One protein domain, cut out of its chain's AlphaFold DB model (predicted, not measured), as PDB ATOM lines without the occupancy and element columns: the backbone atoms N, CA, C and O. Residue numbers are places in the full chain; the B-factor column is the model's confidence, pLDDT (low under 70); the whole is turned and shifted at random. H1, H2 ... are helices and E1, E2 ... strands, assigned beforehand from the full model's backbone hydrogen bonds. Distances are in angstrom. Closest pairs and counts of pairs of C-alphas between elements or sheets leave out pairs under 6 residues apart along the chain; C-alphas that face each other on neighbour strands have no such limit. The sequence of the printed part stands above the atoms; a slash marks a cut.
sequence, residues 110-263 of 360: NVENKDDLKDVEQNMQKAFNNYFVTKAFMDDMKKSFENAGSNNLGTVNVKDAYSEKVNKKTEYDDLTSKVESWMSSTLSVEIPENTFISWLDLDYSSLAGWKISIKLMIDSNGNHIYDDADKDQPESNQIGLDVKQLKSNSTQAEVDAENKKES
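Overview. This is residues 110 to 263 of the 360 residues of an uncharacterized protein of Spiroplasma turonicum (UniProt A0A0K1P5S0). A strongly twisted five-stranded sheet forms the core, with H1 along one face and H2 and H4 crossing the opposite face. H5 packs beside the edge strand E1 at one end of the long axis, and residues 223 to 230 loop at the other end. The printed part has 154 residues, with five named helices and five named strands in the order H1 E1 H2 E2 H3 H4 E3 E4 E5 H5. The mixed sheet runs E1 E5 E4 E3 E2, and the class is mixed, helices and strands. The whole is compact, with a radius of gyration of the C-alphas of 15.5 A and spans of 45 by 33 by 23 A.

Arrangement. Begin at H1, residues 114 to 128: it is 8.1 A over the sheet and runs along E4, residues 209 to 218, at 23 degrees on the local plane. E1, residues 131 to 133, is parallel to E5, residues 239 to 245; look for N 133 and O 244, 2.8 A apart. H2, residues 135 to 147, is on the opposite face from H1, at a height of 9.6 A. E2, residues 155 to 157, is antiparallel to E3, residues 195 to 206, with N 156 and O 200 at 2.8 A. H3, residues 158 to 161, only grazes the sheet. H4, residues 169 to 187, touches H2 at a shallow tilt of 26 degrees, opposite ways; H2 touches H4 with residues 144 to 147 alone and H4 touches H2 with residues 171 to 175 alone, and the closest C-alphas, those of Ser 144 and Leu 175, are 5.9 A apart. H4 runs across E3 at 82 degrees on the local plane, at a height of 8.8 A. E3, E4 and E5 form a meander, each strand the antiparallel neighbour of the one before; check N 213 and O 201, 2.8 A, and N 241 and O 212, 2.7 A. H5, residues 252 to 259, only grazes the sheet; its closest C-alpha to E1 is Val 255, 5.9 A from that of Phe 132. Every O i to N i+4 pair is within hydrogen-bond range in H2, H4 and H5; H1 has 10 of 11, and H3 is too short for one.

Along the chain. Find C-alpha 114 at (-21.944, 21.268, -10.023), where H1 begins its 21.1 A. H2 measures 18.4 A and H4 26.7 A. E3 spans 30.5 A, E4 29.6 A and E5 19.2 A. H5 ends at C-alpha 259, (8.464, 26.178, -13.299).

Size, cuts and confidence. The C-alphas farthest apart, those of Glu 164 and Lys 261, are 46.5 A apart. The printed part has no cut, and E4 to E5 is a long link of 20 residues. Mean pLDDT of the printed part is 77.9; 37 residues are under 70, among them 116 to 124 and 184 to 190.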
ATOM      1  N   ASN A 110     -15.367  11.169  -6.110       57.06
ATOM      2  CA  ASN A 110     -16.519  11.317  -7.001       57.06
ATOM      3  C   ASN A 110     -17.091  12.737  -6.886       57.06
ATOM      4  O   ASN A 110     -17.244  13.263  -5.784       57.06
ATOM      5  N   VAL A 111     -17.418  13.334  -8.025       61.44
ATOM      6  CA  VAL A 111     -18.129  14.608  -8.151       61.44
ATOM      7  C   VAL A 111     -19.622  14.307  -8.194       61.44
ATOM      8  O   VAL A 111     -20.090  13.661  -9.128       61.44
ATOM      9  N   GLU A 112     -20.389  14.755  -7.206       67.62
ATOM     10  CA  GLU A 112     -21.823  14.451  -7.136       67.62
ATOM     11  C   GLU A 112     -22.675  15.546  -7.788       67.62
ATOM     12  O   GLU A 112     -23.819  15.306  -8.176       67.62
ATOM     13  N   ASN A 113     -22.147  16.769  -7.894       72.00
ATOM     14  CA  ASN A 113     -22.900  17.921  -8.378       72.00
ATOM     15  C   ASN A 113     -21.997  19.037  -8.948       72.00
ATOM     16  O   ASN A 113     -20.770  18.968  -8.950       72.00
ATOM     17  N   LYS A 114     -22.631  20.110  -9.433       75.38
ATOM     18  CA  LYS A 114     -21.944  21.268 -10.023       75.38
ATOM     19  C   LYS A 114     -21.106  22.080  -9.028       75.38
ATOM     20  O   LYS A 114     -20.136  22.716  -9.439       75.38
ATOM     21  N   ASP A 115     -21.468  22.097  -7.748       70.12
ATOM     22  CA  ASP A 115     -20.681  22.805  -6.739       70.12
ATOM     23  C   ASP A 115     -19.349  22.081  -6.486       70.12
ATOM     24  O   ASP A 115     -18.319  22.743  -6.379       70.12
ATOM     25  N   ASP A 116     -19.331  20.744  -6.526       63.56
ATOM     26  CA  ASP A 116     -18.094  19.952  -6.449       63.56
ATOM     27  C   ASP A 116     -17.165  20.240  -7.646       63.56
ATOM     28  O   ASP A 116     -15.950  20.401  -7.484       63.56
ATOM     29  N   LEU A 117     -17.735  20.405  -8.850       65.94
ATOM     30  CA  LEU A 117     -16.976  20.810 -10.042       65.94
ATOM     31  C   LEU A 117     -16.310  22.174  -9.864       65.94
ATOM     32  O   LEU A 117     -15.195  22.367 -10.339       65.94
ATOM     33  N   LYS A 118     -16.931  23.114  -9.147       68.44
ATOM     34  CA  LYS A 118     -16.359  24.449  -8.915       68.44
ATOM     35  C   LYS A 118     -15.063  24.394  -8.105       68.44
ATOM     36  O   LYS A 118     -14.149  25.188  -8.348       68.44
ATOM     37  N   ASP A 119     -14.969  23.477  -7.150       60.34
ATOM     38  CA  ASP A 119     -13.750  23.285  -6.368       60.34
ATOM     39  C   ASP A 119     -12.650  22.635  -7.220       60.34
ATOM     40  O   ASP A 119     -11.495  23.071  -7.175       60.34
ATOM     41  N   VAL A 120     -13.010  21.670  -8.074       64.19
ATOM     42  CA  VAL A 120     -12.103  21.080  -9.074       64.19
ATOM     43  C   VAL A 120     -11.598  22.146 -10.052       64.19
ATOM     44  O   VAL A 120     -10.386  22.284 -10.228       64.19
ATOM     45  N   GLU A 121     -12.492  22.970 -10.609       68.62
ATOM     46  CA  GLU A 121     -12.178  24.077 -11.521       68.62
ATOM     47  C   GLU A 121     -11.134  25.012 -10.922       68.62
ATOM     48  O   GLU A 121     -10.092  25.271 -11.530       68.62
ATOM     49  N   GLN A 122     -11.404  25.510  -9.712       64.50
ATOM     50  CA  GLN A 122     -10.499  26.427  -9.040       64.50
ATOM     51  C   GLN A 122      -9.141  25.777  -8.823       64.50
ATOM     52  O   GLN A 122      -8.127  26.427  -9.053       64.50
ATOM     53  N   ASN A 123      -9.100  24.519  -8.390       61.75
ATOM     54  CA  ASN A 123      -7.849  23.827  -8.106       61.75
ATOM     55  C   ASN A 123      -7.027  23.564  -9.374       61.75
ATOM     56  O   ASN A 123      -5.813  23.771  -9.351       61.75
ATOM     57  N   MET A 124      -7.667  23.189 -10.485       69.25
ATOM     58  CA  MET A 124      -6.999  22.977 -11.773       69.25
ATOM     59  C   MET A 124      -6.520  24.293 -12.399       69.25
ATOM     60  O   MET A 124      -5.357  24.393 -12.783       69.25
ATOM     61  N   GLN A 125      -7.351  25.341 -12.424       70.44
ATOM     62  CA  GLN A 125      -6.942  26.664 -12.921       70.44
ATOM     63  C   GLN A 125      -5.757  27.216 -12.131       70.44
ATOM     64  O   GLN A 125      -4.763  27.679 -12.684       70.44
ATOM     65  N   LYS A 126      -5.838  27.115 -10.803       62.09
ATOM     66  CA  LYS A 126      -4.747  27.482  -9.904       62.09
ATOM     67  C   LYS A 126      -3.488  26.665 -10.168       62.09
ATOM     68  O   LYS A 126      -2.395  27.191  -9.973       62.09
ATOM     69  N   ALA A 127      -3.627  25.403 -10.566       62.84
ATOM     70  CA  ALA A 127      -2.498  24.519 -10.778       62.84
ATOM     71  C   ALA A 127      -1.671  24.870 -12.008       62.84
ATOM     72  O   ALA A 127      -0.445  24.826 -11.957       62.84
ATOM     73  N   PHE A 128      -2.343  25.261 -13.080       69.88
ATOM     74  CA  PHE A 128      -1.705  25.525 -14.360       69.88
ATOM     75  C   PHE A 128      -1.523  27.011 -14.649       69.88
ATOM     76  O   PHE A 128      -1.069  27.347 -15.730       69.88
ATOM     77  N   ASN A 129      -1.835  27.906 -13.708       69.44
ATOM     78  CA  ASN A 129      -1.679  29.343 -13.905       69.44
ATOM     79  C   ASN A 129      -0.210  29.730 -14.171       69.44
ATOM     80  O   ASN A 129       0.607  29.724 -13.250       69.44
ATOM     81  N   ASN A 130       0.092  30.133 -15.408       72.12
ATOM     82  CA  ASN A 130       1.420  30.509 -15.906       72.12
ATOM     83  C   ASN A 130       2.435  29.358 -15.973       72.12
ATOM     84  O   ASN A 130       3.632  29.590 -15.813       72.12
ATOM     85  N   TYR A 131       1.985  28.130 -16.227       76.62
ATOM     86  CA  TYR A 131       2.892  26.989 -16.334       76.62
ATOM     87  C   TYR A 131       3.734  27.055 -17.618       76.62
ATOM     88  O   TYR A 131       3.195  27.106 -18.724       76.62
ATOM     89  N   PHE A 132       5.060  27.036 -17.506       82.75
ATOM     90  CA  PHE A 132       5.950  27.095 -18.658       82.75
ATOM     91  C   PHE A 132       6.028  25.758 -19.403       82.75
ATOM     92  O   PHE A 132       6.140  24.692 -18.801       82.75
ATOM     93  N   VAL A 133       6.038  25.818 -20.732       84.00
ATOM     94  CA  VAL A 133       6.170  24.667 -21.635       84.00
ATOM     95  C   VAL A 133       7.201  24.942 -22.731       84.00
ATOM     96  O   VAL A 133       7.565  26.089 -23.020       84.00
ATOM     97  N   THR A 134       7.708  23.874 -23.351       86.25
ATOM     98  CA  THR A 134       8.616  23.986 -24.500       86.25
ATOM     99  C   THR A 134       7.843  24.324 -25.775       86.25
ATOM    100  O   THR A 134       6.657  24.027 -25.903       86.25
ATOM    101  N   LYS A 135       8.530  24.897 -26.772       84.69
ATOM    102  CA  LYS A 135       7.931  25.117 -28.097       84.69
ATOM    103  C   LYS A 135       7.456  23.807 -28.735       84.69
ATOM    104  O   LYS A 135       6.369  23.764 -29.291       84.69
ATOM    105  N   ALA A 136       8.264  22.753 -28.621       85.31
ATOM    106  CA  ALA A 136       7.946  21.443 -29.178       85.31
ATOM    107  C   ALA A 136       6.644  20.874 -28.596       85.31
ATOM    108  O   ALA A 136       5.824  20.368 -29.352       85.31
ATOM    109  N   PHE A 137       6.429  21.024 -27.283       87.50
ATOM    110  CA  PHE A 137       5.162  20.664 -26.648       87.50
ATOM    111  C   PHE A 137       3.985  21.443 -27.248       87.50
ATOM    112  O   PHE A 137       2.959  20.854 -27.569       87.50
ATOM    113  N   MET A 138       4.134  22.757 -27.436       83.44
ATOM    114  CA  MET A 138       3.069  23.586 -28.007       83.44
ATOM    115  C   MET A 138       2.747  23.206 -29.457       83.44
ATOM    116  O   MET A 138       1.580  23.034 -29.798       83.44
ATOM    117  N   ASP A 139       3.767  23.025 -30.298       85.50
ATOM    118  CA  ASP A 139       3.590  22.628 -31.701       85.50
ATOM    119  C   ASP A 139       2.907  21.248 -31.807       85.50
ATOM    120  O   ASP A 139       2.016  21.042 -32.634       85.50
ATOM    121  N   ASP A 140       3.282  20.315 -30.930       88.75
ATOM    122  CA  ASP A 140       2.703  18.974 -30.844       88.75
ATOM    123  C   ASP A 140       1.249  18.986 -30.330       88.75
ATOM    124  O   ASP A 140       0.386  18.301 -30.885       88.75
ATOM    125  N   MET A 141       0.937  19.816 -29.328       89.00
ATOM    126  CA  MET A 141      -0.436  20.021 -28.857       89.00
ATOM    127  C   MET A 141      -1.314  20.651 -29.933       89.00
ATOM    128  O   MET A 141      -2.406  20.152 -30.194       89.00
ATOM    129  N   LYS A 142      -0.830  21.688 -30.625       87.19
ATOM    130  CA  LYS A 142      -1.561  22.314 -31.732       87.19
ATOM    131  C   LYS A 142      -1.929  21.301 -32.812       87.19
ATOM    132  O   LYS A 142      -3.077  21.254 -33.241       87.19
ATOM    133  N   LYS A 143      -0.977  20.452 -33.203       89.06
ATOM    134  CA  LYS A 143      -1.219  19.386 -34.179       89.06
ATOM    135  C   LYS A 143      -2.274  18.388 -33.693       89.06
ATOM    136  O   LYS A 143      -3.102  17.948 -34.486       89.06
ATOM    137  N   SER A 144      -2.273  18.035 -32.405       90.25
ATOM    138  CA  SER A 144      -3.317  17.184 -31.820       90.25
ATOM    139  C   SER A 144      -4.703  17.841 -31.873       90.25
ATOM    140  O   SER A 144      -5.660  17.172 -32.251       90.25
ATOM    141  N   PHE A 145      -4.809  19.142 -31.588       90.00
ATOM    142  CA  PHE A 145      -6.058  19.902 -31.741       90.00
ATOM    143  C   PHE A 145      -6.547  19.935 -33.199       90.00
ATOM    144  O   PHE A 145      -7.710  19.632 -33.466       90.00
ATOM    145  N   GLU A 146      -5.654  20.220 -34.151       86.56
ATOM    146  CA  GLU A 146      -5.970  20.213 -35.586       86.56
ATOM    147  C   GLU A 146      -6.459  18.827 -36.051       86.56
ATOM    148  O   GLU A 146      -7.464  18.724 -36.757       86.56
ATOM    149  N   ASN A 147      -5.803  17.747 -35.609       87.44
ATOM    150  CA  ASN A 147      -6.190  16.369 -35.934       87.44
ATOM    151  C   ASN A 147      -7.567  15.986 -35.366       87.44
ATOM    152  O   ASN A 147      -8.335  15.299 -36.050       87.44
ATOM    153  N   ALA A 148      -7.878  16.460 -34.154       85.50
ATOM    154  CA  ALA A 148      -9.165  16.281 -33.483       85.50
ATOM    155  C   ALA A 148     -10.301  17.118 -34.106       85.50
ATOM    156  O   ALA A 148     -11.444  17.043 -33.663       85.50
ATOM    157  N   GLY A 149     -10.010  17.888 -35.160       81.06
ATOM    158  CA  GLY A 149     -11.005  18.663 -35.893       81.06
ATOM    159  C   GLY A 149     -11.307  20.017 -35.261       81.06
ATOM    160  O   GLY A 149     -12.429  20.506 -35.403       81.06
ATOM    161  N   SER A 150     -10.336  20.631 -34.575       81.19
ATOM    162  CA  SER A 150     -10.517  21.969 -34.015       81.19
ATOM    163  C   SER A 150     -10.943  22.970 -35.087       81.19
ATOM    164  O   SER A 150     -10.375  23.002 -36.182       81.19
ATOM    165  N   ASN A 151     -11.908  23.829 -34.767       74.00
ATOM    166  CA  ASN A 151     -12.288  24.927 -35.655       74.00
ATOM    167  C   ASN A 151     -11.170  25.995 -35.745       74.00
ATOM    168  O   ASN A 151     -10.140  25.912 -35.076       74.00
ATOM    169  N   ASN A 152     -11.387  27.054 -36.531       66.94
ATOM    170  CA  ASN A 152     -10.419  28.156 -36.672       66.94
ATOM    171  C   ASN A 152     -10.094  28.888 -35.351       66.94
ATOM    172  O   ASN A 152      -9.134  29.654 -35.310       66.94
ATOM    173  N   LEU A 153     -10.885  28.672 -34.296       65.06
ATOM    174  CA  LEU A 153     -10.687  29.226 -32.956       65.06
ATOM    175  C   LEU A 153      -9.926  28.267 -32.023       65.06
ATOM    176  O   LEU A 153      -9.622  28.658 -30.907       65.06
ATOM    177  N   GLY A 154      -9.584  27.052 -32.472       76.25
ATOM    178  CA  GLY A 154      -8.873  26.059 -31.662       76.25
ATOM    179  C   GLY A 154      -9.781  25.210 -30.768       76.25
ATOM    180  O   GLY A 154      -9.282  24.509 -29.892       76.25
ATOM    181  N   THR A 155     -11.097  25.237 -30.986       86.56
ATOM    182  CA  THR A 155     -12.080  24.569 -30.122       86.56
ATOM    183  C   THR A 155     -12.466  23.177 -30.627       86.56
ATOM    184  O   THR A 155     -12.759  23.016 -31.814       86.56
ATOM    185  N   VAL A 156     -12.570  22.206 -29.715       86.69
ATOM    186  CA  VAL A 156     -13.075  20.841 -29.933       86.69
ATOM    187  C   VAL A 156     -14.117  20.499 -28.857       86.69
ATOM    188  O   VAL A 156     -13.900  20.742 -27.671       86.69
ATOM    189  N   ASN A 157     -15.261  19.936 -29.250       87.44
ATOM    190  CA  ASN A 157     -16.334  19.529 -28.335       87.44
ATOM    191  C   ASN A 157     -16.607  18.025 -28.475       87.44
ATOM    192  O   ASN A 157     -16.719  17.530 -29.600       87.44
ATOM    193  N   VAL A 158     -16.765  17.319 -27.350       87.06
ATOM    194  CA  VAL A 158     -17.013  15.869 -27.325       87.06
ATOM    195  C   VAL A 158     -18.253  15.476 -28.130       87.06
ATOM    196  O   VAL A 158     -18.214  14.523 -28.904       87.06
ATOM    197  N   LYS A 159     -19.332  16.261 -28.038       84.06
ATOM    198  CA  LYS A 159     -20.605  15.999 -28.715       84.06
ATOM    199  C   LYS A 159     -20.463  16.060 -30.230       84.06
ATOM    200  O   LYS A 159     -21.068  15.256 -30.937       84.06
ATOM    201  N   ASP A 160     -19.670  17.004 -30.724       83.94
ATOM    202  CA  ASP A 160     -19.410  17.133 -32.153       83.94
ATOM    203  C   ASP A 160     -18.488  16.007 -32.623       83.94
ATOM    204  O   ASP A 160     -18.807  15.347 -33.612       83.94
ATOM    205  N   ALA A 161     -17.412  15.722 -31.880       84.31
ATOM    206  CA  ALA A 161     -16.448  14.670 -32.206       84.31
ATOM    207  C   ALA A 161     -17.079  13.267 -32.255       84.31
ATOM    208  O   ALA A 161     -16.746  12.477 -33.142       84.31
ATOM    209  N   TYR A 162     -18.017  12.984 -31.345       84.12
ATOM    210  CA  TYR A 162     -18.754  11.719 -31.262       84.12
ATOM    211  C   TYR A 162     -19.962  11.659 -32.207       84.12
ATOM    212  O   TYR A 162     -20.571  10.602 -32.363       84.12
ATOM    213  N   SER A 163     -20.324  12.770 -32.856       82.00
ATOM    214  CA  SER A 163     -21.392  12.762 -33.851       82.00
ATOM    215  C   SER A 163     -20.951  12.047 -35.129       82.00
ATOM    216  O   SER A 163     -19.813  12.183 -35.582       82.00
ATOM    217  N   GLU A 164     -21.893  11.383 -35.799       74.50
ATOM    218  CA  GLU A 164     -21.662  10.754 -37.109       74.50
ATOM    219  C   GLU A 164     -21.206  11.756 -38.186       74.50
ATOM    220  O   GLU A 164     -20.616  11.375 -39.195       74.50
ATOM    221  N   LYS A 165     -21.479  13.052 -37.983       73.81
ATOM    222  CA  LYS A 165     -21.203  14.115 -38.952       73.81
ATOM    223  C   LYS A 165     -19.729  14.522 -38.992       73.81
ATOM    224  O   LYS A 165     -19.232  14.853 -40.065       73.81
ATOM    225  N   VAL A 166     -19.057  14.550 -37.840       75.56
ATOM    226  CA  VAL A 166     -17.629  14.900 -37.743       75.56
ATOM    227  C   VAL A 166     -16.781  13.632 -37.647       75.56
ATOM    228  O   VAL A 166     -15.747  13.562 -38.304       75.56
ATOM    229  N   ASN A 167     -17.255  12.625 -36.900       79.94
ATOM    230  CA  ASN A 167     -16.637  11.309 -36.728       79.94
ATOM    231  C   ASN A 167     -15.131  11.384 -36.411       79.94
ATOM    232  O   ASN A 167     -14.292  10.859 -37.144       79.94
ATOM    233  N   LYS A 168     -14.804  12.082 -35.318       87.44
ATOM    234  CA  LYS A 168     -13.436  12.333 -34.829       87.44
ATOM    235  C   LYS A 168     -13.203  11.791 -33.423       87.44
ATOM    236  O   LYS A 168     -12.375  12.311 -32.684       87.44
ATOM    237  N   LYS A 169     -13.957  10.755 -33.049       87.88
ATOM    238  CA  LYS A 169     -13.903  10.146 -31.718       87.88
ATOM    239  C   LYS A 169     -12.478   9.755 -31.324       87.88
ATOM    240  O   LYS A 169     -12.000  10.211 -30.300       87.88
ATOM    241  N   THR A 170     -11.789   8.972 -32.152       88.62
ATOM    242  CA  THR A 170     -10.435   8.497 -31.831       88.62
ATOM    243  C   THR A 170      -9.464   9.657 -31.634       88.62
ATOM    244  O   THR A 170      -8.714   9.675 -30.666       88.62
ATOM    245  N   GLU A 171      -9.493  10.657 -32.515       92.56
ATOM    246  CA  GLU A 171      -8.603  11.811 -32.403       92.56
ATOM    247  C   GLU A 171      -8.942  12.713 -31.208       92.56
ATOM    248  O   GLU A 171      -8.043  13.337 -30.641       92.56
ATOM    249  N   TYR A 172     -10.216  12.775 -30.811       90.25
ATOM    250  CA  TYR A 172     -10.647  13.427 -29.576       90.25
ATOM    251  C   TYR A 172     -10.125  12.691 -28.341       90.25
ATOM    252  O   TYR A 172      -9.507  13.323 -27.487       90.25
ATOM    253  N   ASP A 173     -10.316  11.372 -28.285       88.75
ATOM    254  CA  ASP A 173      -9.883  10.515 -27.176       88.75
ATOM    255  C   ASP A 173      -8.353  10.548 -27.012       88.75
ATOM    256  O   ASP A 173      -7.829  10.595 -25.896       88.75
ATOM    257  N   ASP A 174      -7.616  10.598 -28.125       90.94
ATOM    258  CA  ASP A 174      -6.163  10.778 -28.122       90.94
ATOM    259  C   ASP A 174      -5.764  12.159 -27.569       90.94
ATOM    260  O   ASP A 174      -4.795  12.276 -26.811       90.94
ATOM    261  N   LEU A 175      -6.495  13.220 -27.931       91.19
ATOM    262  CA  LEU A 175      -6.240  14.578 -27.448       91.19
ATOM    263  C   LEU A 175      -6.537  14.716 -25.947       91.19
ATOM    264  O   LEU A 175      -5.705  15.267 -25.222       91.19
ATOM    265  N   THR A 176      -7.680  14.220 -25.467       90.75
ATOM    266  CA  THR A 176      -8.034  14.242 -24.037       90.75
ATOM    267  C   THR A 176      -7.026  13.442 -23.221       90.75
ATOM    268  O   THR A 176      -6.446  13.987 -22.280       90.75
ATOM    269  N   SER A 177      -6.699  12.220 -23.653       89.62
ATOM    270  CA  SER A 177      -5.696  11.365 -23.006       89.62
ATOM    271  C   SER A 177      -4.333  12.046 -22.918       89.62
ATOM    272  O   SER A 177      -3.624  11.920 -21.918       89.62
ATOM    273  N   LYS A 178      -3.946  12.799 -23.954       91.19
ATOM    274  CA  LYS A 178      -2.695  13.561 -23.974       91.19
ATOM    275  C   LYS A 178      -2.707  14.720 -22.980       91.19
ATOM    276  O   LYS A 178      -1.717  14.910 -22.275       91.19
ATOM    277  N   VAL A 179      -3.814  15.463 -22.890       88.69
ATOM    278  CA  VAL A 179      -3.991  16.536 -21.897       88.69
ATOM    279  C   VAL A 179      -3.962  15.966 -20.480       88.69
ATOM    280  O   VAL A 179      -3.201  16.456 -19.651       88.69
ATOM    281  N   GLU A 180      -4.706  14.897 -20.207       84.81
ATOM    282  CA  GLU A 180      -4.735  14.223 -18.901       84.81
ATOM    283  C   GLU A 180      -3.370  13.659 -18.508       84.81
ATOM    284  O   GLU A 180      -2.886  13.907 -17.400       84.81
ATOM    285  N   SER A 181      -2.697  12.973 -19.433       84.25
ATOM    286  CA  SER A 181      -1.349  12.439 -19.217       84.25
ATOM    287  C   SER A 181      -0.350  13.549 -18.921       84.25
ATOM    288  O   SER A 181       0.492  13.412 -18.031       84.25
ATOM    289  N   TRP A 182      -0.441  14.675 -19.632       84.25
ATOM    290  CA  TRP A 182       0.378  15.845 -19.346       84.25
ATOM    291  C   TRP A 182       0.069  16.413 -17.956       84.25
ATOM    292  O   TRP A 182       0.998  16.621 -17.177       84.25
ATOM    293  N   MET A 183      -1.205  16.596 -17.593       78.25
ATOM    294  CA  MET A 183      -1.579  17.125 -16.277       78.25
ATOM    295  C   MET A 183      -1.090  16.235 -15.124       78.25
ATOM    296  O   MET A 183      -0.531  16.732 -14.136       78.25
ATOM    297  N   SER A 184      -1.236  14.918 -15.280       68.31
ATOM    298  CA  SER A 184      -0.819  13.923 -14.292       68.31
ATOM    299  C   SER A 184       0.708  13.803 -14.198       68.31
ATOM    300  O   SER A 184       1.281  13.865 -13.111       68.31
ATOM    301  N   SER A 185       1.418  13.729 -15.324       65.38
ATOM    302  CA  SER A 185       2.887  13.642 -15.310       65.38
ATOM    303  C   SER A 185       3.564  14.914 -14.797       65.38
ATOM    304  O   SER A 185       4.625  14.843 -14.181       65.38
ATOM    305  N   THR A 186       2.945  16.074 -15.023       63.84
ATOM    306  CA  THR A 186       3.558  17.376 -14.736       63.84
ATOM    307  C   THR A 186       3.300  17.841 -13.306       63.84
ATOM    308  O   THR A 186       4.202  18.347 -12.645       63.84
ATOM    309  N   LEU A 187       2.067  17.691 -12.814       59.72
ATOM    310  CA  LEU A 187       1.647  18.216 -11.508       59.72
ATOM    311  C   LEU A 187       0.864  17.193 -10.674       59.72
ATOM    312  O   LEU A 187       0.316  17.566  -9.629       59.72
ATOM    313  N   SER A 188       0.796  15.941 -11.153       59.38
ATOM    314  CA  SER A 188      -0.022  14.854 -10.599       59.38
ATOM    315  C   SER A 188      -1.454  15.300 -10.328       59.38
ATOM    316  O   SER A 188      -2.049  14.974  -9.304       59.38
ATOM    317  N   VAL A 189      -1.981  16.113 -11.244       61.25
ATOM    318  CA  VAL A 189      -3.385  16.502 -11.266       61.25
ATOM    319  C   VAL A 189      -4.103  15.475 -12.123       61.25
ATOM    320  O   VAL A 189      -3.840  15.374 -13.319       61.25
ATOM    321  N   GLU A 190      -4.981  14.709 -11.493       68.75
ATOM    322  CA  GLU A 190      -5.884  13.776 -12.162       68.75
ATOM    323  C   GLU A 190      -7.286  14.395 -12.209       68.75
ATOM    324  O   GLU A 190      -7.658  15.158 -11.311       68.75
ATOM    325  N   ILE A 191      -8.052  14.090 -13.256       72.38
ATOM    326  CA  ILE A 191      -9.483  14.400 -13.272       72.38
ATOM    327  C   ILE A 191     -10.231  13.408 -12.359       72.38
ATOM    328  O   ILE A 191      -9.772  12.275 -12.193       72.38
ATOM    329  N   PRO A 192     -11.352  13.810 -11.740       73.25
ATOM    330  CA  PRO A 192     -12.180  12.909 -10.939       73.25
ATOM    331  C   PRO A 192     -12.645  11.652 -11.695       73.25
ATOM    332  O   PRO A 192     -12.970  11.727 -12.881       73.25
ATOM    333  N   GLU A 193     -12.740  10.517 -10.990       72.94
ATOM    334  CA  GLU A 193     -13.035   9.184 -11.563       72.94
ATOM    335  C   GLU A 193     -14.437   9.056 -12.183       72.94
ATOM    336  O   GLU A 193     -14.705   8.105 -12.897       72.94
ATOM    337  N   ASN A 194     -15.345   9.996 -11.949       78.19
ATOM    338  CA  ASN A 194     -16.668  10.020 -12.575       78.19
ATOM    339  C   ASN A 194     -16.865  11.284 -13.418       78.19
ATOM    340  O   ASN A 194     -17.948  11.866 -13.455       78.19
ATOM    341  N   THR A 195     -15.794  11.757 -14.048       80.19
ATOM    342  CA  THR A 195     -15.843  12.879 -14.984       80.19
ATOM    343  C   THR A 195     -15.040  12.570 -16.238       80.19
ATOM    344  O   THR A 195     -14.160  11.708 -16.238       80.19
ATOM    345  N   PHE A 196     -15.327  13.300 -17.310       86.31
ATOM    346  CA  PHE A 196     -14.495  13.341 -18.511       86.31
ATOM    347  C   PHE A 196     -14.416  14.768 -19.053       86.31
ATOM    348  O   PHE A 196     -15.244  15.628 -18.738       86.31
ATOM    349  N   ILE A 197     -13.412  15.030 -19.888       89.44
ATOM    350  CA  ILE A 197     -13.288  16.305 -20.591       89.44
ATOM    351  C   ILE A 197     -14.368  16.359 -21.678       89.44
ATOM    352  O   ILE A 197     -14.333  15.560 -22.612       89.44
ATOM    353  N   SER A 198     -15.321  17.290 -21.579       89.94
ATOM    354  CA  SER A 198     -16.390  17.467 -22.580       89.94
ATOM    355  C   SER A 198     -16.061  18.519 -23.639       89.94
ATOM    356  O   SER A 198     -16.666  18.571 -24.714       89.94
ATOM    357  N   TRP A 199     -15.096  19.385 -23.342       91.69
ATOM    358  CA  TRP A 199     -14.737  20.500 -24.198       91.69
ATOM    359  C   TRP A 199     -13.280  20.883 -23.997       91.69
ATOM    360  O   TRP A 199     -12.789  20.912 -22.868       91.69
ATOM    361  N   LEU A 200     -12.625  21.208 -25.105       90.94
ATOM    362  CA  LEU A 200     -11.233  21.612 -25.196       90.94
ATOM    363  C   LEU A 200     -11.132  22.842 -26.086       90.94
ATOM    364  O   LEU A 200     -11.762  22.916 -27.138       90.94
ATOM    365  N   ASP A 201     -10.291  23.782 -25.698       88.88
ATOM    366  CA  ASP A 201     -10.012  24.965 -26.496       88.88
ATOM    367  C   ASP A 201      -8.560  25.364 -26.362       88.88
ATOM    368  O   ASP A 201      -8.009  25.402 -25.262       88.88
ATOM    369  N   LEU A 202      -7.944  25.626 -27.503       85.94
ATOM    370  CA  LEU A 202      -6.573  26.076 -27.586       85.94
ATOM    371  C   LEU A 202      -6.555  27.517 -28.084       85.94
ATOM    372  O   LEU A 202      -6.596  27.761 -29.288       85.94
ATOM    373  N   ASP A 203      -6.414  28.463 -27.163       80.81
ATOM    374  CA  ASP A 203      -6.143  29.850 -27.519       80.81
ATOM    375  C   ASP A 203      -4.636  30.029 -27.740       80.81
ATOM    376  O   ASP A 203      -3.827  30.033 -26.807       80.81
ATOM    377  N   TYR A 204      -4.260  30.160 -29.010       71.62
ATOM    378  CA  TYR A 204      -2.897  30.432 -29.467       71.62
ATOM    379  C   TYR A 204      -2.749  31.861 -30.022       71.62
ATOM    380  O   TYR A 204      -1.766  32.170 -30.701       71.62
ATOM    381  N   SER A 205      -3.735  32.736 -29.785       60.62
ATOM    382  CA  SER A 205      -3.926  33.980 -30.539       60.62
ATOM    383  C   SER A 205      -3.178  35.212 -30.001       60.62
ATOM    384  O   SER A 205      -3.378  36.313 -30.518       60.62
ATOM    385  N   SER A 206      -2.260  35.082 -29.030       51.47
ATOM    386  CA  SER A 206      -1.585  36.252 -28.442       51.47
ATOM    387  C   SER A 206      -0.073  36.112 -28.202       51.47
ATOM    388  O   SER A 206       0.461  35.039 -27.937       51.47
ATOM    389  N   LEU A 207       0.616  37.261 -28.231       44.88
ATOM    390  CA  LEU A 207       2.032  37.453 -27.871       44.88
ATOM    391  C   LEU A 207       2.354  37.136 -26.389       44.88
ATOM    392  O   LEU A 207       3.519  37.202 -26.004       44.88
ATOM    393  N   ALA A 208       1.351  36.835 -25.552       49.59
ATOM    394  CA  ALA A 208       1.476  36.733 -24.094       49.59
ATOM    395  C   ALA A 208       1.471  35.293 -23.538       49.59
ATOM    396  O   ALA A 208       1.734  35.105 -22.347       49.59
ATOM    397  N   GLY A 209       1.197  34.284 -24.369       58.28
ATOM    398  CA  GLY A 209       1.125  32.883 -23.945       58.28
ATOM    399  C   GLY A 209       0.043  32.102 -24.683       58.28
ATOM    400  O   GLY A 209      -0.720  32.671 -25.461       58.28
ATOM    401  N   TRP A 210       0.020  30.792 -24.453       73.94
ATOM    402  CA  TRP A 210      -0.982  29.866 -24.979       73.94
ATOM    403  C   TRP A 210      -1.938  29.496 -23.840       73.94
ATOM    404  O   TRP A 210      -1.532  29.389 -22.689       73.94
ATOM    405  N   LYS A 211      -3.215  29.270 -24.112       80.44
ATOM    406  CA  LYS A 211      -4.149  28.820 -23.074       80.44
ATOM    407  C   LYS A 211      -4.862  27.577 -23.553       80.44
ATOM    408  O   LYS A 211      -5.576  27.619 -24.547       80.44
ATOM    409  N   ILE A 212      -4.668  26.477 -22.830       86.56
ATOM    410  CA  ILE A 212      -5.502  25.289 -22.996       86.56
ATOM    411  C   ILE A 212      -6.656  25.466 -22.027       86.56
ATOM    412  O   ILE A 212      -6.437  25.602 -20.831       86.56
ATOM    413  N   SER A 213      -7.883  25.489 -22.512       88.88
ATOM    414  CA  SER A 213      -9.058  25.516 -21.658       88.88
ATOM    415  C   SER A 213      -9.806  24.200 -21.770       88.88
ATOM    416  O   SER A 213      -9.957  23.670 -22.866       88.88
ATOM    417  N   ILE A 214     -10.285  23.686 -20.642       90.31
ATOM    418  CA  ILE A 214     -11.081  22.460 -20.592       90.31
ATOM    419  C   ILE A 214     -12.422  22.712 -19.907       90.31
ATOM    420  O   ILE A 214     -12.556  23.643 -19.111       90.31
ATOM    421  N   LYS A 215     -13.409  21.864 -20.177       91.69
ATOM    422  CA  LYS A 215     -14.553  21.662 -19.283       91.69
ATOM    423  C   LYS A 215     -14.662  20.194 -18.921       91.69
ATOM    424  O   LYS A 215     -14.375  19.339 -19.754       91.69
ATOM    425  N   LEU A 216     -15.091  19.935 -17.694       88.88
ATOM    426  CA  LEU A 216     -15.391  18.605 -17.191       88.88
ATOM    427  C   LEU A 216     -16.903  18.416 -17.146       88.88
ATOM    428  O   LEU A 216     -17.623  19.307 -16.700       88.88
ATOM    429  N   MET A 217     -17.372  17.255 -17.577       88.44
ATOM    430  CA  MET A 217     -18.757  16.817 -17.433       88.44
ATOM    431  C   MET A 217     -18.798  15.635 -16.470       88.44
ATOM    432  O   MET A 217     -17.881  14.812 -16.474       88.44
ATOM    433  N   ILE A 218     -19.836  15.572 -15.634       84.88
ATOM    434  CA  ILE A 218     -20.084  14.398 -14.790       84.88
ATOM    435  C   ILE A 218     -20.498  13.237 -15.687       84.88
ATOM    436  O   ILE A 218     -21.452  13.349 -16.452       84.88
ATOM    437  N   ASP A 219     -19.784  12.131 -15.553       81.75
ATOM    438  CA  ASP A 219     -20.133  10.853 -16.146       81.75
ATOM    439  C   ASP A 219     -21.189  10.177 -15.274       81.75
ATOM    440  O   ASP A 219     -20.926   9.745 -14.147       81.75
ATOM    441  N   SER A 220     -22.403  10.104 -15.803       73.81
ATOM    442  CA  SER A 220     -23.533   9.519 -15.087       73.81
ATOM    443  C   SER A 220     -23.495   7.991 -15.023       73.81
ATOM    444  O   SER A 220     -24.127   7.398 -14.143       73.81
ATOM    445  N   ASN A 221     -22.726   7.359 -15.912       70.81
ATOM    446  CA  ASN A 221     -22.670   5.914 -16.108       70.81
ATOM    447  C   ASN A 221     -21.351   5.289 -15.616       70.81
ATOM    448  O   ASN A 221     -21.261   4.064 -15.502       70.81
ATOM    449  N   GLY A 222     -20.346   6.115 -15.304       68.50
ATOM    450  CA  GLY A 222     -19.023   5.703 -14.827       68.50
ATOM    451  C   GLY A 222     -18.226   4.904 -15.861       68.50
ATOM    452  O   GLY A 222     -17.422   4.046 -15.492       68.50
ATOM    453  N   ASN A 223     -18.503   5.105 -17.150       68.94
ATOM    454  CA  ASN A 223     -17.894   4.373 -18.260       68.94
ATOM    455  C   ASN A 223     -16.757   5.155 -18.952       68.94
ATOM    456  O   ASN A 223     -16.103   4.597 -19.833       68.94
ATOM    457  N   HIS A 224     -16.520   6.404 -18.547       68.06
ATOM    458  CA  HIS A 224     -15.604   7.390 -19.123       68.06
ATOM    459  C   HIS A 224     -15.794   7.620 -20.626       68.06
ATOM    460  O   HIS A 224     -14.850   7.956 -21.345       68.06
ATOM    461  N   ILE A 225     -17.007   7.416 -21.131       70.25
ATOM    462  CA  ILE A 225     -17.339   7.547 -22.544       70.25
ATOM    463  C   ILE A 225     -18.580   8.414 -22.640       70.25
ATOM    464  O   ILE A 225     -19.638   8.021 -22.173       70.25
ATOM    465  N   TYR A 226     -18.467   9.538 -23.346       78.12
ATOM    466  CA  TYR A 226     -19.633  10.360 -23.640       78.12
ATOM    467  C   TYR A 226     -20.701   9.547 -24.379       78.12
ATOM    468  O   TYR A 226     -20.461   9.031 -25.481       78.12
ATOM    469  N   ASP A 227     -21.886   9.474 -23.783       78.69
ATOM    470  CA  ASP A 227     -23.058   8.867 -24.387       78.69
ATOM    471  C   ASP A 227     -24.310   9.755 -24.260       78.69
ATOM    472  O   ASP A 227     -24.281  10.902 -23.808       78.69
ATOM    473  N   ASP A 228     -25.437   9.256 -24.765       77.56
ATOM    474  CA  ASP A 228     -26.687  10.010 -24.797       77.56
ATOM    475  C   ASP A 228     -27.250  10.325 -23.401       77.56
ATOM    476  O   ASP A 228     -28.007  11.291 -23.277       77.56
ATOM    477  N   ALA A 229     -26.883   9.559 -22.369       77.75
ATOM    478  CA  ALA A 229     -27.276   9.818 -20.987       77.75
ATOM    479  C   ALA A 229     -26.538  11.026 -20.387       77.75
ATOM    480  O   ALA A 229     -27.040  11.647 -19.445       77.75
ATOM    481  N   ASP A 230     -25.397  11.410 -20.969       80.62
ATOM    482  CA  ASP A 230     -24.572  12.504 -20.461       80.62
ATOM    483  C   ASP A 230     -24.975  13.884 -21.007       80.62
ATOM    484  O   ASP A 230     -24.551  14.916 -20.492       80.62
ATOM    485  N   LYS A 231     -25.853  13.933 -22.020       77.19
ATOM    486  CA  LYS A 231     -26.259  15.168 -22.729       77.19
ATOM    487  C   LYS A 231     -26.752  16.302 -21.823       77.19
ATOM    488  O   LYS A 231     -26.586  17.465 -22.191       77.19
ATOM    489  N   ASP A 232     -27.355  15.958 -20.687       80.56
ATOM    490  CA  ASP A 232     -27.933  16.898 -19.720       80.56
ATOM    491  C   ASP A 232     -27.154  16.944 -18.392       80.56
ATOM    492  O   ASP A 232     -27.613  17.557 -17.422       80.56
ATOM    493  N   GLN A 233     -25.984  16.298 -18.322       84.50
ATOM    494  CA  GLN A 233     -25.196  16.261 -17.095       84.50
ATOM    495  C   GLN A 233     -24.561  17.618 -16.789       84.50
ATOM    496  O   GLN A 233     -24.257  18.405 -17.694       84.50
ATOM    497  N   PRO A 234     -24.343  17.926 -15.497       83.56
ATOM    498  CA  PRO A 234     -23.650  19.139 -15.111       83.56
ATOM    499  C   PRO A 234     -22.260  19.217 -15.746       83.56
ATOM    500  O   PRO A 234     -21.426  18.329 -15.574       83.56
ATOM    501  N   GLU A 235     -22.006  20.332 -16.428       86.69
ATOM    502  CA  GLU A 235     -20.668  20.722 -16.860       86.69
ATOM    503  C   GLU A 235     -20.064  21.765 -15.924       86.69
ATOM    504  O   GLU A 235     -20.749  22.657 -15.390       86.69
ATOM    505  N   SER A 236     -18.744  21.693 -15.814       84.06
ATOM    506  CA  SER A 236     -17.920  22.717 -15.214       84.06
ATOM    507  C   SER A 236     -17.964  23.989 -16.064       84.06
ATOM    508  O   SER A 236     -18.229  23.984 -17.272       84.06
ATOM    509  N   ASN A 237     -17.637  25.117 -15.450       87.38
ATOM    510  CA  ASN A 237     -17.216  26.285 -16.205       87.38
ATOM    511  C   ASN A 237     -15.877  26.005 -16.904       87.38
ATOM    512  O   ASN A 237     -15.226  24.981 -16.697       87.38
ATOM    513  N   GLN A 238     -15.454  26.948 -17.741       87.56
ATOM    514  CA  GLN A 238     -14.181  26.875 -18.446       87.56
ATOM    515  C   GLN A 238     -12.999  26.892 -17.462       87.56
ATOM    516  O   GLN A 238     -12.747  27.890 -16.790       87.56
ATOM    517  N   ILE A 239     -12.240  25.803 -17.412       83.00
ATOM    518  CA  ILE A 239     -11.005  25.647 -16.643       83.00
ATOM    519  C   ILE A 239      -9.840  26.064 -17.538       83.00
ATOM    520  O   ILE A 239      -9.456  25.334 -18.442       83.00
ATOM    521  N   GLY A 240      -9.279  27.249 -17.302       84.00
ATOM    522  CA  GLY A 240      -8.081  27.711 -17.998       84.00
ATOM    523  C   GLY A 240      -6.801  27.101 -17.430       84.00
ATOM    524  O   GLY A 240      -6.445  27.373 -16.287       84.00
ATOM    525  N   LEU A 241      -6.092  26.332 -18.248       82.69
ATOM    526  CA  LEU A 241      -4.720  25.885 -18.038       82.69
ATOM    527  C   LEU A 241      -3.792  26.880 -18.759       82.69
ATOM    528  O   LEU A 241      -3.462  26.720 -19.938       82.69
ATOM    529  N   ASP A 242      -3.454  27.977 -18.076       76.69
ATOM    530  CA  ASP A 242      -2.685  29.086 -18.657       76.69
ATOM    531  C   ASP A 242      -1.209  28.701 -18.846       76.69
ATOM    532  O   ASP A 242      -0.402  28.795 -17.923       76.69
ATOM    533  N   VAL A 243      -0.822  28.311 -20.061       79.00
ATOM    534  CA  VAL A 243       0.539  27.862 -20.364       79.00
ATOM    535  C   VAL A 243       1.383  28.951 -21.032       79.00
ATOM    536  O   VAL A 243       0.942  29.735 -21.869       79.00
ATOM    537  N   LYS A 244       2.663  29.030 -20.682       77.62
ATOM    538  CA  LYS A 244       3.578  30.031 -21.239       77.62
ATOM    539  C   LYS A 244       4.733  29.378 -21.955       77.62
ATOM    540  O   LYS A 244       5.360  28.447 -21.468       77.62
ATOM    541  N   GLN A 245       5.082  29.920 -23.109       79.38
ATOM    542  CA  GLN A 245       6.360  29.591 -23.707       79.38
ATOM    543  C   GLN A 245       7.462  30.358 -22.977       79.38
ATOM    544  O   GLN A 245       7.401  31.581 -22.895       79.38
ATOM    545  N   LEU A 246       8.485  29.656 -22.483       75.75
ATOM    546  CA  LEU A 246       9.616  30.314 -21.820       75.75
ATOM    547  C   LEU A 246      10.476  31.116 -22.819       75.75
ATOM    548  O   LEU A 246      10.654  32.321 -22.680       75.75
ATOM    549  N   LYS A 247      10.998  30.449 -23.851       82.81
ATOM    550  CA  LYS A 247      11.624  31.036 -25.051       82.81
ATOM    551  C   LYS A 247      11.601  29.998 -26.176       82.81
ATOM    552  O   LYS A 247      11.380  28.807 -25.942       82.81
ATOM    553  N   SER A 248      11.815  30.434 -27.414       79.62
ATOM    554  CA  SER A 248      11.701  29.594 -28.619       79.62
ATOM    555  C   SER A 248      12.633  28.383 -28.655       79.62
ATOM    556  O   SER A 248      12.284  27.377 -29.268       79.62
ATOM    557  N   ASN A 249      13.775  28.468 -27.979       83.75
ATOM    558  CA  ASN A 249      14.811  27.443 -27.920       83.75
ATOM    559  C   ASN A 249      15.043  26.896 -26.501       83.75
ATOM    560  O   ASN A 249      16.109  26.339 -26.247       83.75
ATOM    561  N   SER A 250      14.089  27.069 -25.576       83.94
ATOM    562  CA  SER A 250      14.207  26.470 -24.246       83.94
ATOM    563  C   SER A 250      14.293  24.955 -24.331       83.94
ATOM    564  O   SER A 250      13.459  24.305 -24.965       83.94
ATOM    565  N   THR A 251      15.258  24.399 -23.616       88.44
ATOM    566  CA  THR A 251      15.303  22.971 -23.308       88.44
ATOM    567  C   THR A 251      14.253  22.612 -22.255       88.44
ATOM    568  O   THR A 251      13.800  23.474 -21.496       88.44
ATOM    569  N   GLN A 252      13.893  21.328 -22.162       81.56
ATOM    570  CA  GLN A 252      13.000  20.844 -21.104       81.56
ATOM    571  C   GLN A 252      13.558  21.164 -19.709       81.56
ATOM    572  O   GLN A 252      12.829  21.648 -18.856       81.56
ATOM    573  N   ALA A 253      14.871  21.011 -19.512       82.50
ATOM    574  CA  ALA A 253      15.522  21.308 -18.237       82.50
ATOM    575  C   ALA A 253      15.402  22.788 -17.823       82.50
ATOM    576  O   ALA A 253      15.227  23.082 -16.643       82.50
ATOM    577  N   GLU A 254      15.480  23.726 -18.773       84.06
ATOM    578  CA  GLU A 254      15.276  25.156 -18.497       84.06
ATOM    579  C   GLU A 254      13.819  25.466 -18.147       84.06
ATOM    580  O   GLU A 254      13.568  26.258 -17.243       84.06
ATOM    581  N   VAL A 255      12.868  24.826 -18.833       82.06
ATOM    582  CA  VAL A 255      11.437  24.936 -18.520       82.06
ATOM    583  C   VAL A 255      11.144  24.389 -17.123       82.06
ATOM    584  O   VAL A 255      10.517  25.077 -16.322       82.06
ATOM    585  N   ASP A 256      11.660  23.206 -16.787       78.50
ATOM    586  CA  ASP A 256      11.499  22.599 -15.462       78.50
ATOM    587  C   ASP A 256      12.130  23.469 -14.366       78.50
ATOM    588  O   ASP A 256      11.587  23.596 -13.268       78.50
ATOM    589  N   ALA A 257      13.283  24.083 -14.648       78.12
ATOM    590  CA  ALA A 257      13.939  25.003 -13.728       78.12
ATOM    591  C   ALA A 257      13.139  26.297 -13.528       78.12
ATOM    592  O   ALA A 257      13.130  26.819 -12.419       78.12
ATOM    593  N   GLU A 258      12.472  26.811 -14.563       78.81
ATOM    594  CA  GLU A 258      11.636  28.010 -14.455       78.81
ATOM    595  C   GLU A 258      10.322  27.734 -13.721       78.81
ATOM    596  O   GLU A 258       9.945  28.485 -12.826       78.81
ATOM    597  N   ASN A 259       9.672  26.604 -14.007       72.06
ATOM    598  CA  ASN A 259       8.464  26.178 -13.299       72.06
ATOM    599  C   ASN A 259       8.694  25.984 -11.793       72.06
ATOM    600  O   ASN A 259       7.786  26.198 -10.993       72.06
ATOM    601  N   LYS A 260       9.928  25.661 -11.386       67.69
ATOM    602  CA  LYS A 260      10.345  25.610  -9.975       67.69
ATOM    603  C   LYS A 260      10.505  26.989  -9.315       67.69
ATOM    604  O   LYS A 260      10.605  27.047  -8.094       67.69
ATOM    605  N   LYS A 261      10.566  28.091 -10.074       64.81
ATOM    606  CA  LYS A 261      10.800  29.447  -9.532       64.81
ATOM    607  C   LYS A 261       9.521  30.185  -9.133       64.81
ATOM    608  O   LYS A 261       9.568  30.967  -8.188       64.81
ATOM    609  N   GLU A 262       8.395  29.957  -9.817       49.88
ATOM    610  CA  GLU A 262       7.177  30.786  -9.674       49.88
ATOM    611  C   GLU A 262       5.912  30.050  -9.192       49.88
ATOM    612  O   GLU A 262       4.820  30.618  -9.182       49.88
ATOM    613  N   SER A 263       6.017  28.814  -8.709       45.94
ATOM    614  CA  SER A 263       4.853  28.050  -8.251       45.94
ATOM    615  C   SER A 263       4.197  28.678  -7.004       45.94
ATOM    616  O   SER A 263       4.539  28.395  -5.855       45.94
TER     617      SER A 263